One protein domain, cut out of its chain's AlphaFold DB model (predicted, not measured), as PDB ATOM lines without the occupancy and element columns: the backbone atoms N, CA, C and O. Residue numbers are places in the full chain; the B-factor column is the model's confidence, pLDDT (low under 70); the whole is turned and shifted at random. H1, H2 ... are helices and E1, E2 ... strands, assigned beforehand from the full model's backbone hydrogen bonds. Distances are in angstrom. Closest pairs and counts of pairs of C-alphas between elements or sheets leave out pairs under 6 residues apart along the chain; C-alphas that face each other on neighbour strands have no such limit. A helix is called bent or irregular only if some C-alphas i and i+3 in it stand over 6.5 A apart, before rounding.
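This is residues 39 to 130 of the 146 residues of an uncharacterized protein of Hungatella xylanolytica (UniProt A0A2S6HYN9). One elongated, strongly twisted sheet of seven strands is built along the long, bent strand E5, with E4 on one side of it and E6 and E7 on the other, E7 lying at one end of the long axis. From E6 the sheet goes on through E3 and E2 to E1, whose strands run across the length of E5, and the small helix H1 only grazes the sheet toward the other end. The printed part has 92 residues, with one named helix and seven named strands in the order E1 E2 E3 H1 E4 E5 E6 E7; the class is mostly strand. The sheet is branched, and its neighbour pairs are antiparallel. The whole is only just compact, close to loose, with a radius of gyration of the C-alphas of 14.3 A and spans of 43 by 26 by 23 A.

E5, residues 99 to 111, is the longest strand, 33.9 A from C-alpha 99 at (1.318, 27.995, 13.874) to C-alpha 111 at (32.723, 17.153, 20.543); it bends by 56 degrees at residue 102. E4, residues 79 to 88, is 20.2 A long and bends by 92 degrees at residue 83. E6 is residues 119 to 122 and E7 residues 126 to 129. E3, residues 58 to 64, is 19.4 A long, and E2, residues 45 to 52, 20.2 A. E1, residues 39 to 42, begins at C-alpha 39 at (14.016, 9.424, 22.849). H1 is residues 70 to 73.

The pairing of E5 is staggered: residues 99 to 103 pair with E7, 104 to 111 with E4 and 106 to 109 with E6. N 86 and O 106 of the hairpin E4 and E5 are 2.8 A apart, N 107 and O 121 of the hairpin E5 and E6 2.9 A, and N 100 and O 128 of E5 and E7 2.7 A, each within hydrogen-bond range. E4 E5 E6 is a meander, each strand the antiparallel neighbour of the one before, and so is E1 E2 E3. The two meanders are neighbours through E3 and E6, with N 60 and O 120 at 2.9 A. In the hairpin E2 and E3, N 48 and O 61 are 2.8 A apart; in the hairpin E1 and E2, N 40 and O 47 are 2.7 A apart. E1, E4 and E7 are edge strands. E6 and E7 are apart. H1 grazes the sheet with residues 70 to 73; its closest C-alpha pair with E3 is Ala 61 and Ala 70, 6.0 A. H1 is too short for an O i to N i+4 pair, and its one O i to N i+3 pair is within range.

The two C-alphas farthest apart, those of Ser 97 and Cys 114, are 43.8 A apart. The printed part has no cut and no long link. The mean pLDDT of the printed part is 80.5, with residues 64 to 74, 90 to 95 and 102 under 70.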
ATOM      1  N   VAL A  39      13.586  10.307  23.937       86.06
ATOM      2  CA  VAL A  39      14.016   9.424  22.849       86.06
ATOM      3  C   VAL A  39      13.443   9.938  21.532       86.06
ATOM      4  O   VAL A  39      12.239  10.144  21.399       86.06
ATOM      5  N   ILE A  40      14.314  10.134  20.550       84.88
ATOM      6  CA  ILE A  40      13.987  10.520  19.184       84.88
ATOM      7  C   ILE A  40      14.167   9.297  18.289       84.88
ATOM      8  O   ILE A  40      15.266   8.760  18.156       84.88
ATOM      9  N   HIS A  41      13.086   8.873  17.643       83.12
ATOM     10  CA  HIS A  41      13.134   7.815  16.641       83.12
ATOM     11  C   HIS A  41      13.667   8.374  15.316       83.12
ATOM     12  O   HIS A  41      13.163   9.372  14.795       83.12
ATOM     13  N   THR A  42      14.703   7.737  14.780       74.56
ATOM     14  CA  THR A  42      15.338   8.076  13.504       74.56
ATOM     15  C   THR A  42      15.352   6.854  12.589       74.56
ATOM     16  O   THR A  42      15.197   5.725  13.051       74.56
ATOM     17  N   GLU A  43      15.588   7.056  11.294       71.12
ATOM     18  CA  GLU A  43      15.727   5.958  10.319       71.12
ATOM     19  C   GLU A  43      16.840   4.970  10.701       71.12
ATOM     20  O   GLU A  43      16.756   3.779  10.419       71.12
ATOM     21  N   THR A  44      17.874   5.466  11.382       70.31
ATOM     22  CA  THR A  44      19.043   4.692  11.815       70.31
ATOM     23  C   THR A  44      18.878   4.043  13.194       70.31
ATOM     24  O   THR A  44      19.803   3.387  13.665       70.31
ATOM     25  N   GLY A  45      17.734   4.236  13.859       81.56
ATOM     26  CA  GLY A  45      17.466   3.749  15.211       81.56
ATOM     27  C   GLY A  45      17.072   4.862  16.182       81.56
ATOM     28  O   GLY A  45      16.588   5.921  15.784       81.56
ATOM     29  N   ASN A  46      17.273   4.619  17.474       85.56
ATOM     30  CA  ASN A  46      16.853   5.535  18.530       85.56
ATOM     31  C   ASN A  46      18.020   6.406  18.988       85.56
ATOM     32  O   ASN A  46      19.079   5.888  19.334       85.56
ATOM     33  N   ASP A  47      17.788   7.709  19.064       86.75
ATOM     34  CA  ASP A  47      18.710   8.679  19.642       86.75
ATOM     35  C   ASP A  47      18.096   9.248  20.936       86.75
ATOM     36  O   ASP A  47      16.878   9.328  21.057       86.75
ATOM     37  N   VAL A  48      18.900   9.669  21.911       86.94
ATOM     38  CA  VAL A  48      18.426  10.370  23.121       86.94
ATOM     39  C   VAL A  48      18.894  11.810  23.112       86.94
ATOM     40  O   VAL A  48      20.042  12.089  22.768       86.94
ATOM     41  N   VAL A  49      18.023  12.721  23.531       88.94
ATOM     42  CA  VAL A  49      18.344  14.132  23.744       88.94
ATOM     43  C   VAL A  49      19.294  14.277  24.929       88.94
ATOM     44  O   VAL A  49      18.961  13.912  26.053       88.94
ATOM     45  N   ILE A  50      20.471  14.846  24.682       87.94
ATOM     46  CA  ILE A  50      21.531  15.026  25.687       87.94
ATOM     47  C   ILE A  50      21.738  16.489  26.090       87.94
ATOM     48  O   ILE A  50      22.352  16.766  27.116       87.94
ATOM     49  N   LYS A  51      21.239  17.433  25.286       89.56
ATOM     50  CA  LYS A  51      21.308  18.874  25.552       89.56
ATOM     51  C   LYS A  51      20.195  19.584  24.800       89.56
ATOM     52  O   LYS A  51      19.999  19.299  23.623       89.56
ATOM     53  N   VAL A  52      19.548  20.544  25.447       90.62
ATOM     54  CA  VAL A  52      18.575  21.458  24.837       90.62
ATOM     55  C   VAL A  52      19.084  22.882  25.042       90.62
ATOM     56  O   VAL A  52      19.583  23.210  26.118       90.62
ATOM     57  N   ASN A  53      19.039  23.695  23.993       91.25
ATOM     58  CA  ASN A  53      19.425  25.101  24.013       91.25
ATOM     59  C   ASN A  53      18.198  25.988  24.294       91.25
ATOM     60  O   ASN A  53      17.055  25.545  24.192       91.25
ATOM     61  N   GLU A  54      18.430  27.263  24.607       89.38
ATOM     62  CA  GLU A  54      17.369  28.236  24.921       89.38
ATOM     63  C   GLU A  54      16.368  28.437  23.770       89.38
ATOM     64  O   GLU A  54      15.176  28.633  24.001       89.38
ATOM     65  N   ASP A  55      16.833  28.332  22.523       87.62
ATOM     66  CA  ASP A  55      16.024  28.464  21.307       87.62
ATOM     67  C   ASP A  55      15.225  27.195  20.955       87.62
ATOM     68  O   ASP A  55      14.606  27.134  19.894       87.62
ATOM     69  N   GLN A  56      15.222  26.180  21.831       86.94
ATOM     70  CA  GLN A  56      14.619  24.857  21.614       86.94
ATOM     71  C   GLN A  56      15.304  24.007  20.530       86.94
ATOM     72  O   GLN A  56      14.791  22.947  20.157       86.94
ATOM     73  N   SER A  57      16.471  24.421  20.027       91.12
ATOM     74  CA  SER A  57      17.366  23.507  19.316       91.12
ATOM     75  C   SER A  57      18.028  22.545  20.306       91.12
ATOM     76  O   SER A  57      18.147  22.833  21.498       91.12
ATOM     77  N   PHE A  58      18.441  21.365  19.855       92.31
ATOM     78  CA  PHE A  58      18.939  20.335  20.764       92.31
ATOM     79  C   PHE A  58      19.939  19.393  20.102       92.31
ATOM     80  O   PHE A  58      20.049  19.309  18.879       92.31
ATOM     81  N   TYR A  59      20.671  18.668  20.942       91.81
ATOM     82  CA  TYR A  59      21.626  17.651  20.533       91.81
ATOM     83  C   TYR A  59      21.178  16.271  20.985       91.81
ATOM     84  O   TYR A  59      20.638  16.113  22.085       91.81
ATOM     85  N   THR A  60      21.467  15.267  20.164       90.44
ATOM     86  CA  THR A  60      21.202  13.866  20.482       90.44
ATOM     87  C   THR A  60      22.444  12.991  20.372       90.44
ATOM     88  O   THR A  60      23.434  13.364  19.733       90.44
ATOM     89  N   ALA A  61      22.376  11.815  20.994       87.88
ATOM     90  CA  ALA A  61      23.350  10.738  20.858       87.88
ATOM     91  C   ALA A  61      22.649   9.375  20.675       87.88
ATOM     92  O   ALA A  61      21.550   9.205  21.205       87.88
ATOM     93  N   PRO A  62      23.274   8.388  20.007       84.00
ATOM     94  CA  PRO A  62      22.684   7.072  19.788       84.00
ATOM     95  C   PRO A  62      22.400   6.329  21.094       84.00
ATOM     96  O   PRO A  62      23.255   6.250  21.984       84.00
ATOM     97  N   LEU A  63      21.216   5.725  21.180       75.94
ATOM     98  CA  LEU A  63      20.821   4.815  22.249       75.94
ATOM     99  C   LEU A  63      21.178   3.382  21.844       75.94
ATOM    100  O   LEU A  63      20.587   2.840  20.913       75.94
ATOM    101  N   ILE A  64      22.126   2.742  22.536       68.06
ATOM    102  CA  ILE A  64      22.494   1.344  22.266       68.06
ATOM    103  C   ILE A  64      22.233   0.514  23.525       68.06
ATOM    104  O   ILE A  64      22.814   0.780  24.570       68.06
ATOM    105  N   ASN A  65      21.373  -0.503  23.410       53.56
ATOM    106  CA  ASN A  65      21.077  -1.490  24.461       53.56
ATOM    107  C   ASN A  65      20.711  -0.879  25.830       53.56
ATOM    108  O   ASN A  65      21.243  -1.292  26.856       53.56
ATOM    109  N   SER A  66      19.814   0.113  25.846       51.19
ATOM    110  CA  SER A  66      19.297   0.770  27.065       51.19
ATOM    111  C   SER A  66      20.325   1.517  27.924       51.19
ATOM    112  O   SER A  66      19.965   2.057  28.968       51.19
ATOM    113  N   LEU A  67      21.576   1.622  27.473       51.66
ATOM    114  CA  LEU A  67      22.585   2.489  28.062       51.66
ATOM    115  C   LEU A  67      22.834   3.655  27.108       51.66
ATOM    116  O   LEU A  67      23.091   3.482  25.913       51.66
ATOM    117  N   LEU A  68      22.744   4.873  27.642       53.38
ATOM    118  CA  LEU A  68      23.246   6.060  26.968       53.38
ATOM    119  C   LEU A  68      24.729   5.826  26.674       53.38
ATOM    120  O   LEU A  68      25.572   5.994  27.547       53.38
ATOM    121  N   LYS A  69      25.093   5.482  25.435       50.53
ATOM    122  CA  LYS A  69      26.518   5.445  25.084       50.53
ATOM    123  C   LYS A  69      27.160   6.818  25.224       50.53
ATOM    124  O   LYS A  69      28.374   6.883  25.388       50.53
ATOM    125  N   ALA A  70      26.378   7.902  25.223       48.78
ATOM    126  CA  ALA A  70      26.864   9.256  25.481       48.78
ATOM    127  C   ALA A  70      27.684   9.351  26.779       48.78
ATOM    128  O   ALA A  70      28.730  10.000  26.778       48.78
ATOM    129  N   THR A  71      27.284   8.633  27.837       45.03
ATOM    130  CA  THR A  71      27.996   8.642  29.126       45.03
ATOM    131  C   THR A  71      29.268   7.789  29.141       45.03
ATOM    132  O   THR A  71      30.097   7.987  30.020       45.03
ATOM    133  N   GLU A  72      29.502   6.935  28.135       50.09
ATOM    134  CA  GLU A  72      30.820   6.320  27.892       50.09
ATOM    135  C   GLU A  72      31.648   7.055  26.815       50.09
ATOM    136  O   GLU A  72      32.835   6.771  26.649       50.09
ATOM    137  N   THR A  73      31.078   8.006  26.052       62.66
ATOM    138  CA  THR A  73      31.696   8.444  24.783       62.66
ATOM    139  C   THR A  73      32.188   9.887  24.691       62.66
ATOM    140  O   THR A  73      33.205  10.051  24.036       62.66
ATOM    141  N   CYS A  74      31.671  10.923  25.353       68.75
ATOM    142  CA  CYS A  74      32.424  12.192  25.506       68.75
ATOM    143  C   CYS A  74      32.130  12.798  26.879       68.75
ATOM    144  O   CYS A  74      30.978  13.080  27.175       68.75
ATOM    145  N   SER A  75      33.156  13.031  27.704       74.56
ATOM    146  CA  SER A  75      33.008  13.708  29.004       74.56
ATOM    147  C   SER A  75      32.847  15.228  28.880       74.56
ATOM    148  O   SER A  75      32.554  15.899  29.867       74.56
ATOM    149  N   HIS A  76      33.048  15.787  27.685       82.12
ATOM    150  CA  HIS A  76      32.902  17.216  27.443       82.12
ATOM    151  C   HIS A  76      31.479  17.561  27.007       82.12
ATOM    152  O   HIS A  76      30.847  16.841  26.238       82.12
ATOM    153  N   THR A  77      31.005  18.718  27.455       78.88
ATOM    154  CA  THR A  77      29.641  19.208  27.214       78.88
ATOM    155  C   THR A  77      29.513  20.056  25.949       78.88
ATOM    156  O   THR A  77      28.402  20.374  25.515       78.88
ATOM    157  N   GLN A  78      30.640  20.454  25.352       89.19
ATOM    158  CA  GLN A  78      30.652  21.350  24.203       89.19
ATOM    159  C   GLN A  78      30.610  20.555  22.898       89.19
ATOM    160  O   GLN A  78      31.576  19.898  22.500       89.19
ATOM    161  N   LEU A  79      29.474  20.662  22.218       91.44
ATOM    162  CA  LEU A  79      29.242  20.107  20.895       91.44
ATOM    163  C   LEU A  79      29.126  21.240  19.877       91.44
ATOM    164  O   LEU A  79      28.602  22.308  20.193       91.44
ATOM    165  N   GLU A  80      29.587  20.983  18.660       94.19
ATOM    166  CA  GLU A  80      29.389  21.856  17.504       94.19
ATOM    167  C   GLU A  80      28.774  21.065  16.349       94.19
ATOM    168  O   GLU A  80      29.132  19.905  16.117       94.19
ATOM    169  N   ALA A  81      27.849  21.695  15.626       94.38
ATOM    170  CA  ALA A  81      27.294  21.144  14.399       94.38
ATOM    171  C   ALA A  81      28.299  21.295  13.240       94.38
ATOM    172  O   ALA A  81      29.031  22.282  13.170       94.38
ATOM    173  N   TYR A  82      28.368  20.311  12.340       93.44
ATOM    174  CA  TYR A  82      29.307  20.311  11.215       93.44
ATOM    175  C   TYR A  82      28.785  19.529  10.001       93.44
ATOM    176  O   TYR A  82      27.936  18.645  10.107       93.44
ATOM    177  N   GLY A  83      29.355  19.817   8.829       92.00
ATOM    178  CA  GLY A  83      29.017  19.132   7.579       92.00
ATOM    179  C   GLY A  83      27.695  19.606   6.976       92.00
ATOM    180  O   GLY A  83      27.245  20.716   7.252       92.00
ATOM    181  N   SER A  84      27.087  18.776   6.132       92.81
ATOM    182  CA  SER A  84      25.870  19.137   5.401       92.81
ATOM    183  C   SER A  84      24.653  19.239   6.316       92.81
ATOM    184  O   SER A  84      24.413  18.367   7.150       92.81
ATOM    185  N   VAL A  85      23.865  20.291   6.111       92.88
ATOM    186  CA  VAL A  85      22.567  20.478   6.762       92.88
ATOM    187  C   VAL A  85      21.498  19.780   5.932       92.88
ATOM    188  O   VAL A  85      21.399  20.003   4.726       92.88
ATOM    189  N   THR A  86      20.681  18.955   6.575       90.81
ATOM    190  CA  THR A  86      19.487  18.351   5.981       90.81
ATOM    191  C   THR A  86      18.232  18.953   6.603       90.81
ATOM    192  O   THR A  86      18.254  19.472   7.720       90.81
ATOM    193  N   ALA A  87      17.122  18.936   5.870       86.69
ATOM    194  CA  ALA A  87      15.829  19.345   6.402       86.69
ATOM    195  C   ALA A  87      15.063  18.104   6.859       86.69
ATOM    196  O   ALA A  87      14.887  17.163   6.089       86.69
ATOM    197  N   GLN A  88      14.575  18.119   8.095       82.94
ATOM    198  CA  GLN A  88      13.571  17.172   8.552       82.94
ATOM    199  C   GLN A  88      12.199  17.825   8.443       82.94
ATOM    200  O   GLN A  88      11.895  18.782   9.158       82.94
ATOM    201  N   SER A  89      11.368  17.280   7.562       73.75
ATOM    202  CA  SER A  89       9.956  17.622   7.434       73.75
ATOM    203  C   SER A  89       9.117  16.542   8.105       73.75
ATOM    204  O   SER A  89       8.849  15.507   7.506       73.75
ATOM    205  N   ASN A  90       8.712  16.775   9.349       61.28
ATOM    206  CA  ASN A  90       7.682  15.969   9.998       61.28
ATOM    207  C   ASN A  90       6.563  16.925  10.390       61.28
ATOM    208  O   ASN A  90       6.633  17.608  11.407       61.28
ATOM    209  N   SER A  91       5.565  17.021   9.520       49.28
ATOM    210  CA  SER A  91       4.434  17.918   9.698       49.28
ATOM    211  C   SER A  91       3.393  17.273  10.606       49.28
ATOM    212  O   SER A  91       2.511  16.565  10.126       49.28
ATOM    213  N   TYR A  92       3.532  17.433  11.925       54.34
ATOM    214  CA  TYR A  92       2.664  16.717  12.874       54.34
ATOM    215  C   TYR A  92       2.233  17.513  14.103       54.34
ATOM    216  O   TYR A  92       1.670  16.929  15.024       54.34
ATOM    217  N   ASN A  93       2.402  18.838  14.130       58.28
ATOM    218  CA  ASN A  93       1.726  19.614  15.166       58.28
ATOM    219  C   ASN A  93       0.306  19.985  14.714       58.28
ATOM    220  O   ASN A  93       0.093  21.006  14.061       58.28
ATOM    221  N   LYS A  94      -0.658  19.133  15.070       61.09
ATOM    222  CA  LYS A  94      -2.097  19.395  14.918       61.09
ATOM    223  C   LYS A  94      -2.713  20.074  16.147       61.09
ATOM    224  O   LYS A  94      -3.928  20.220  16.199       61.09
ATOM    225  N   SER A  95      -1.903  20.474  17.125       63.22
ATOM    226  CA  SER A  95      -2.388  21.005  18.406       63.22
ATOM    227  C   SER A  95      -2.226  22.524  18.530       63.22
ATOM    228  O   SER A  95      -2.957  23.154  19.288       63.22
ATOM    229  N   ASP A  96      -1.287  23.137  17.802       73.81
ATOM    230  CA  ASP A  96      -1.069  24.589  17.830       73.81
ATOM    231  C   ASP A  96      -2.035  25.309  16.877       73.81
ATOM    232  O   ASP A  96      -1.942  25.186  15.655       73.81
ATOM    233  N   SER A  97      -2.953  26.096  17.440       77.06
ATOM    234  CA  SER A  97      -3.961  26.852  16.687       77.06
ATOM    235  C   SER A  97      -3.418  28.053  15.922       77.06
ATOM    236  O   SER A  97      -4.083  28.582  15.029       77.06
ATOM    237  N   THR A  98      -2.201  28.489  16.240       79.75
ATOM    238  CA  THR A  98      -1.598  29.697  15.676       79.75
ATOM    239  C   THR A  98      -0.600  29.360  14.574       79.75
ATOM    240  O   THR A  98      -0.577  30.036  13.538       79.75
ATOM    241  N   TYR A  99       0.214  28.318  14.771       79.81
ATOM    242  CA  TYR A  99       1.318  27.995  13.874       79.81
ATOM    243  C   TYR A  99       1.386  26.525  13.467       79.81
ATOM    244  O   TYR A  99       1.208  25.599  14.248       79.81
ATOM    245  N   CYS A 100       1.756  26.339  12.210       77.94
ATOM    246  CA  CYS A 100       2.152  25.089  11.605       77.94
ATOM    247  C   CYS A 100       3.673  24.935  11.705       77.94
ATOM    248  O   CYS A 100       4.421  25.853  11.354       77.94
ATOM    249  N   TYR A 101       4.149  23.775  12.145       71.81
ATOM    250  CA  TYR A 101       5.577  23.466  12.208       71.81
ATOM    251  C   TYR A 101       5.909  22.548  11.041       71.81
ATOM    252  O   TYR A 101       5.380  21.444  10.946       71.81
ATOM    253  N   ARG A 102       6.732  23.040  10.112       66.81
ATOM    254  CA  ARG A 102       6.899  22.391   8.802       66.81
ATOM    255  C   ARG A 102       8.229  21.671   8.671       66.81
ATOM    256  O   ARG A 102       8.292  20.553   8.171       66.81
ATOM    257  N   ILE A 103       9.294  22.347   9.084       80.88
ATOM    258  CA  ILE A 103      10.667  21.906   8.871       80.88
ATOM    259  C   ILE A 103      11.533  22.289  10.063       80.88
ATOM    260  O   ILE A 103      11.309  23.321  10.700       80.88
ATOM    261  N   ARG A 104      12.553  21.481  10.322       86.25
ATOM    262  CA  ARG A 104      13.713  21.870  11.123       86.25
ATOM    263  C   ARG A 104      14.984  21.395  10.445       86.25
ATOM    264  O   ARG A 104      14.962  20.436   9.673       86.25
ATOM    265  N   THR A 105      16.091  22.052  10.738       91.31
ATOM    266  CA  THR A 105      17.405  21.617  10.268       91.31
ATOM    267  C   THR A 105      17.903  20.447  11.104       91.31
ATOM    268  O   THR A 105      17.706  20.419  12.317       91.31
ATOM    269  N   VAL A 106      18.581  19.503  10.468       92.38
ATOM    270  CA  VAL A 106      19.302  18.408  11.113       92.38
ATOM    271  C   VAL A 106      20.719  18.394  10.565       92.38
ATOM    272  O   VAL A 106      20.939  18.587   9.371       92.38
ATOM    273  N   GLN A 107      21.695  18.212  11.440       94.50
ATOM    274  CA  GLN A 107      23.102  18.209  11.064       94.50
ATOM    275  C   GLN A 107      23.877  17.248  11.963       94.50
ATOM    276  O   GLN A 107      23.475  16.981  13.096       94.50
ATOM    277  N   ASN A 108      25.003  16.728  11.481       93.62
ATOM    278  CA  ASN A 108      25.920  15.996  12.348       93.62
ATOM    279  C   ASN A 108      26.541  16.947  13.374       93.62
ATOM    280  O   ASN A 108      26.738  18.131  13.108       93.62
ATOM    281  N   ALA A 109      26.881  16.416  14.543       93.31
ATOM    282  CA  ALA A 109      27.565  17.155  15.587       93.31
ATOM    283  C   ALA A 109      28.764  16.374  16.132       93.31
ATOM    284  O   ALA A 109      28.828  15.140  16.076       93.31
ATOM    285  N   ARG A 110      29.750  17.112  16.641       92.12
ATOM    286  CA  ARG A 110      30.972  16.551  17.220       92.12
ATOM    287  C   ARG A 110      31.389  17.286  18.484       92.12
ATOM    288  O   ARG A 110      31.092  18.464  18.655       92.12
ATOM    289  N   CYS A 111      32.122  16.586  19.341       90.94
ATOM    290  CA  CYS A 111      32.723  17.153  20.543       90.94
ATOM    291  C   CYS A 111      33.834  18.139  20.150       90.94
ATOM    292  O   CYS A 111      34.754  17.766  19.418       90.94
ATOM    293  N   VAL A 112      33.779  19.389  20.618       93.38
ATOM    294  CA  VAL A 112      34.756  20.421  20.216       93.38
ATOM    295  C   VAL A 112      36.160  20.058  20.696       93.38
ATOM    296  O   VAL A 112      37.122  20.210  19.940       93.38
ATOM    297  N   GLN A 113      36.265  19.521  21.912       92.25
ATOM    298  CA  GLN A 113      37.532  19.198  22.562       92.25
ATOM    299  C   GLN A 113      38.175  17.923  22.004       92.25
ATOM    300  O   GLN A 113      39.323  17.953  21.578       92.25
ATOM    301  N   CYS A 114      37.452  16.799  21.980       89.62
ATOM    302  CA  CYS A 114      38.034  15.502  21.596       89.62
ATOM    303  C   CYS A 114      37.667  15.031  20.182       89.62
ATOM    304  O   CYS A 114      38.021  13.920  19.798       89.62
ATOM    305  N   LYS A 115      36.923  15.841  19.417       89.69
ATOM    306  CA  LYS A 115      36.513  15.583  18.023       89.69
ATOM    307  C   LYS A 115      35.672  14.328  17.787       89.69
ATOM    308  O   LYS A 115      35.381  14.012  16.636       89.69
ATOM    309  N   LYS A 116      35.215  13.648  18.841       87.56
ATOM    310  CA  LYS A 116      34.316  12.499  18.711       87.56
ATOM    311  C   LYS A 116      33.013  12.881  18.019       87.56
ATOM    312  O   LYS A 116      32.418  13.913  18.324       87.56
ATOM    313  N   THR A 117      32.595  12.020  17.103       88.31
ATOM    314  CA  THR A 117      31.412  12.155  16.250       88.31
ATOM    315  C   THR A 117      30.308  11.199  16.706       88.31
ATOM    316  O   THR A 117      30.477  10.452  17.668       88.31
ATOM    317  N   GLY A 118      29.183  11.201  15.991       85.62
ATOM    318  CA  GLY A 118      28.025  10.353  16.290       85.62
ATOM    319  C   GLY A 118      26.904  11.099  17.004       85.62
ATOM    320  O   GLY A 118      25.840  10.531  17.195       85.62
ATOM    321  N   PHE A 119      27.109  12.372  17.343       89.44
ATOM    322  CA  PHE A 119      26.047  13.253  17.810       89.44
ATOM    323  C   PHE A 119      25.293  13.848  16.621       89.44
ATOM    324  O   PHE A 119      25.845  13.976  15.523       89.44
ATOM    325  N   LYS A 120      24.058  14.285  16.852       92.12
ATOM    326  CA  LYS A 120      23.296  15.085  15.887       92.12
ATOM    327  C   LYS A 120      22.817  16.373  16.534       92.12
ATOM    328  O   LYS A 120      22.553  16.404  17.731       92.12
ATOM    329  N   PHE A 121      22.717  17.421  15.732       93.94
ATOM    330  CA  PHE A 121      22.096  18.690  16.073       93.94
ATOM    331  C   PHE A 121      20.759  18.805  15.345       93.94
ATOM    332  O   PHE A 121      20.679  18.550  14.142       93.94
ATOM    333  N   TYR A 122      19.731  19.217  16.073       92.38
ATOM    334  CA  TYR A 122      18.404  19.514  15.559       92.38
ATOM    335  C   TYR A 122      18.097  20.978  15.848       92.38
ATOM    336  O   TYR A 122      18.091  21.396  17.004       92.38
ATOM    337  N   GLY A 123      17.828  21.756  14.801       90.94
ATOM    338  CA  GLY A 123      17.378  23.135  14.940       90.94
ATOM    339  C   GLY A 123      15.971  23.220  15.533       90.94
ATOM    340  O   GLY A 123      15.219  22.239  15.555       90.94
ATOM    341  N   SER A 124      15.598  24.419  15.974       87.44
ATOM    342  CA  SER A 124      14.219  24.723  16.344       87.44
ATOM    343  C   SER A 124      13.281  24.512  15.153       87.44
ATOM    344  O   SER A 124      13.666  24.730  14.000       87.44
ATOM    345  N   TRP A 125      12.029  24.152  15.416       83.81
ATOM    346  CA  TRP A 125      11.034  24.074  14.353       83.81
ATOM    347  C   TRP A 125      10.707  25.454  13.784       83.81
ATOM    348  O   TRP A 125      10.337  26.372  14.519       83.81
ATOM    349  N   THR A 126      10.762  25.578  12.460       82.75
ATOM    350  CA  THR A 126      10.325  26.795  11.781       82.75
ATOM    351  C   THR A 126       8.803  26.889  11.818       82.75
ATOM    352  O   THR A 126       8.097  25.981  11.362       82.75
ATOM    353  N   LYS A 127       8.311  28.007  12.358       81.00
ATOM    354  CA  LYS A 127       6.886  28.328  12.486       81.00
ATOM    355  C   LYS A 127       6.365  28.971  11.205       81.00
ATOM    356  O   LYS A 127       6.942  29.936  10.711       81.00
ATOM    357  N   TYR A 128       5.237  28.482  10.714       78.50
ATOM    358  CA  TYR A 128       4.510  29.041   9.579       78.50
ATOM    359  C   TYR A 128       3.060  29.286   9.969       78.50
ATOM    360  O   TYR A 128       2.512  28.573  10.802       78.50
ATOM    361  N   LYS A 129       2.404  30.279   9.364       85.62
ATOM    362  CA  LYS A 129       0.950  30.403   9.511       85.62
ATOM    363  C   LYS A 129       0.265  29.213   8.848       85.62
ATOM    364  O   LYS A 129       0.722  28.737   7.806       85.62
ATOM    365  N   HIS A 130      -0.844  28.771   9.431       85.75
ATOM    366  CA  HIS A 130      -1.685  27.750   8.812       85.75
ATOM    367  C   HIS A 130      -2.151  28.188   7.421       85.75
ATOM    368  O   HIS A 130      -2.491  29.351   7.199       85.75
TER     369      HIS A 130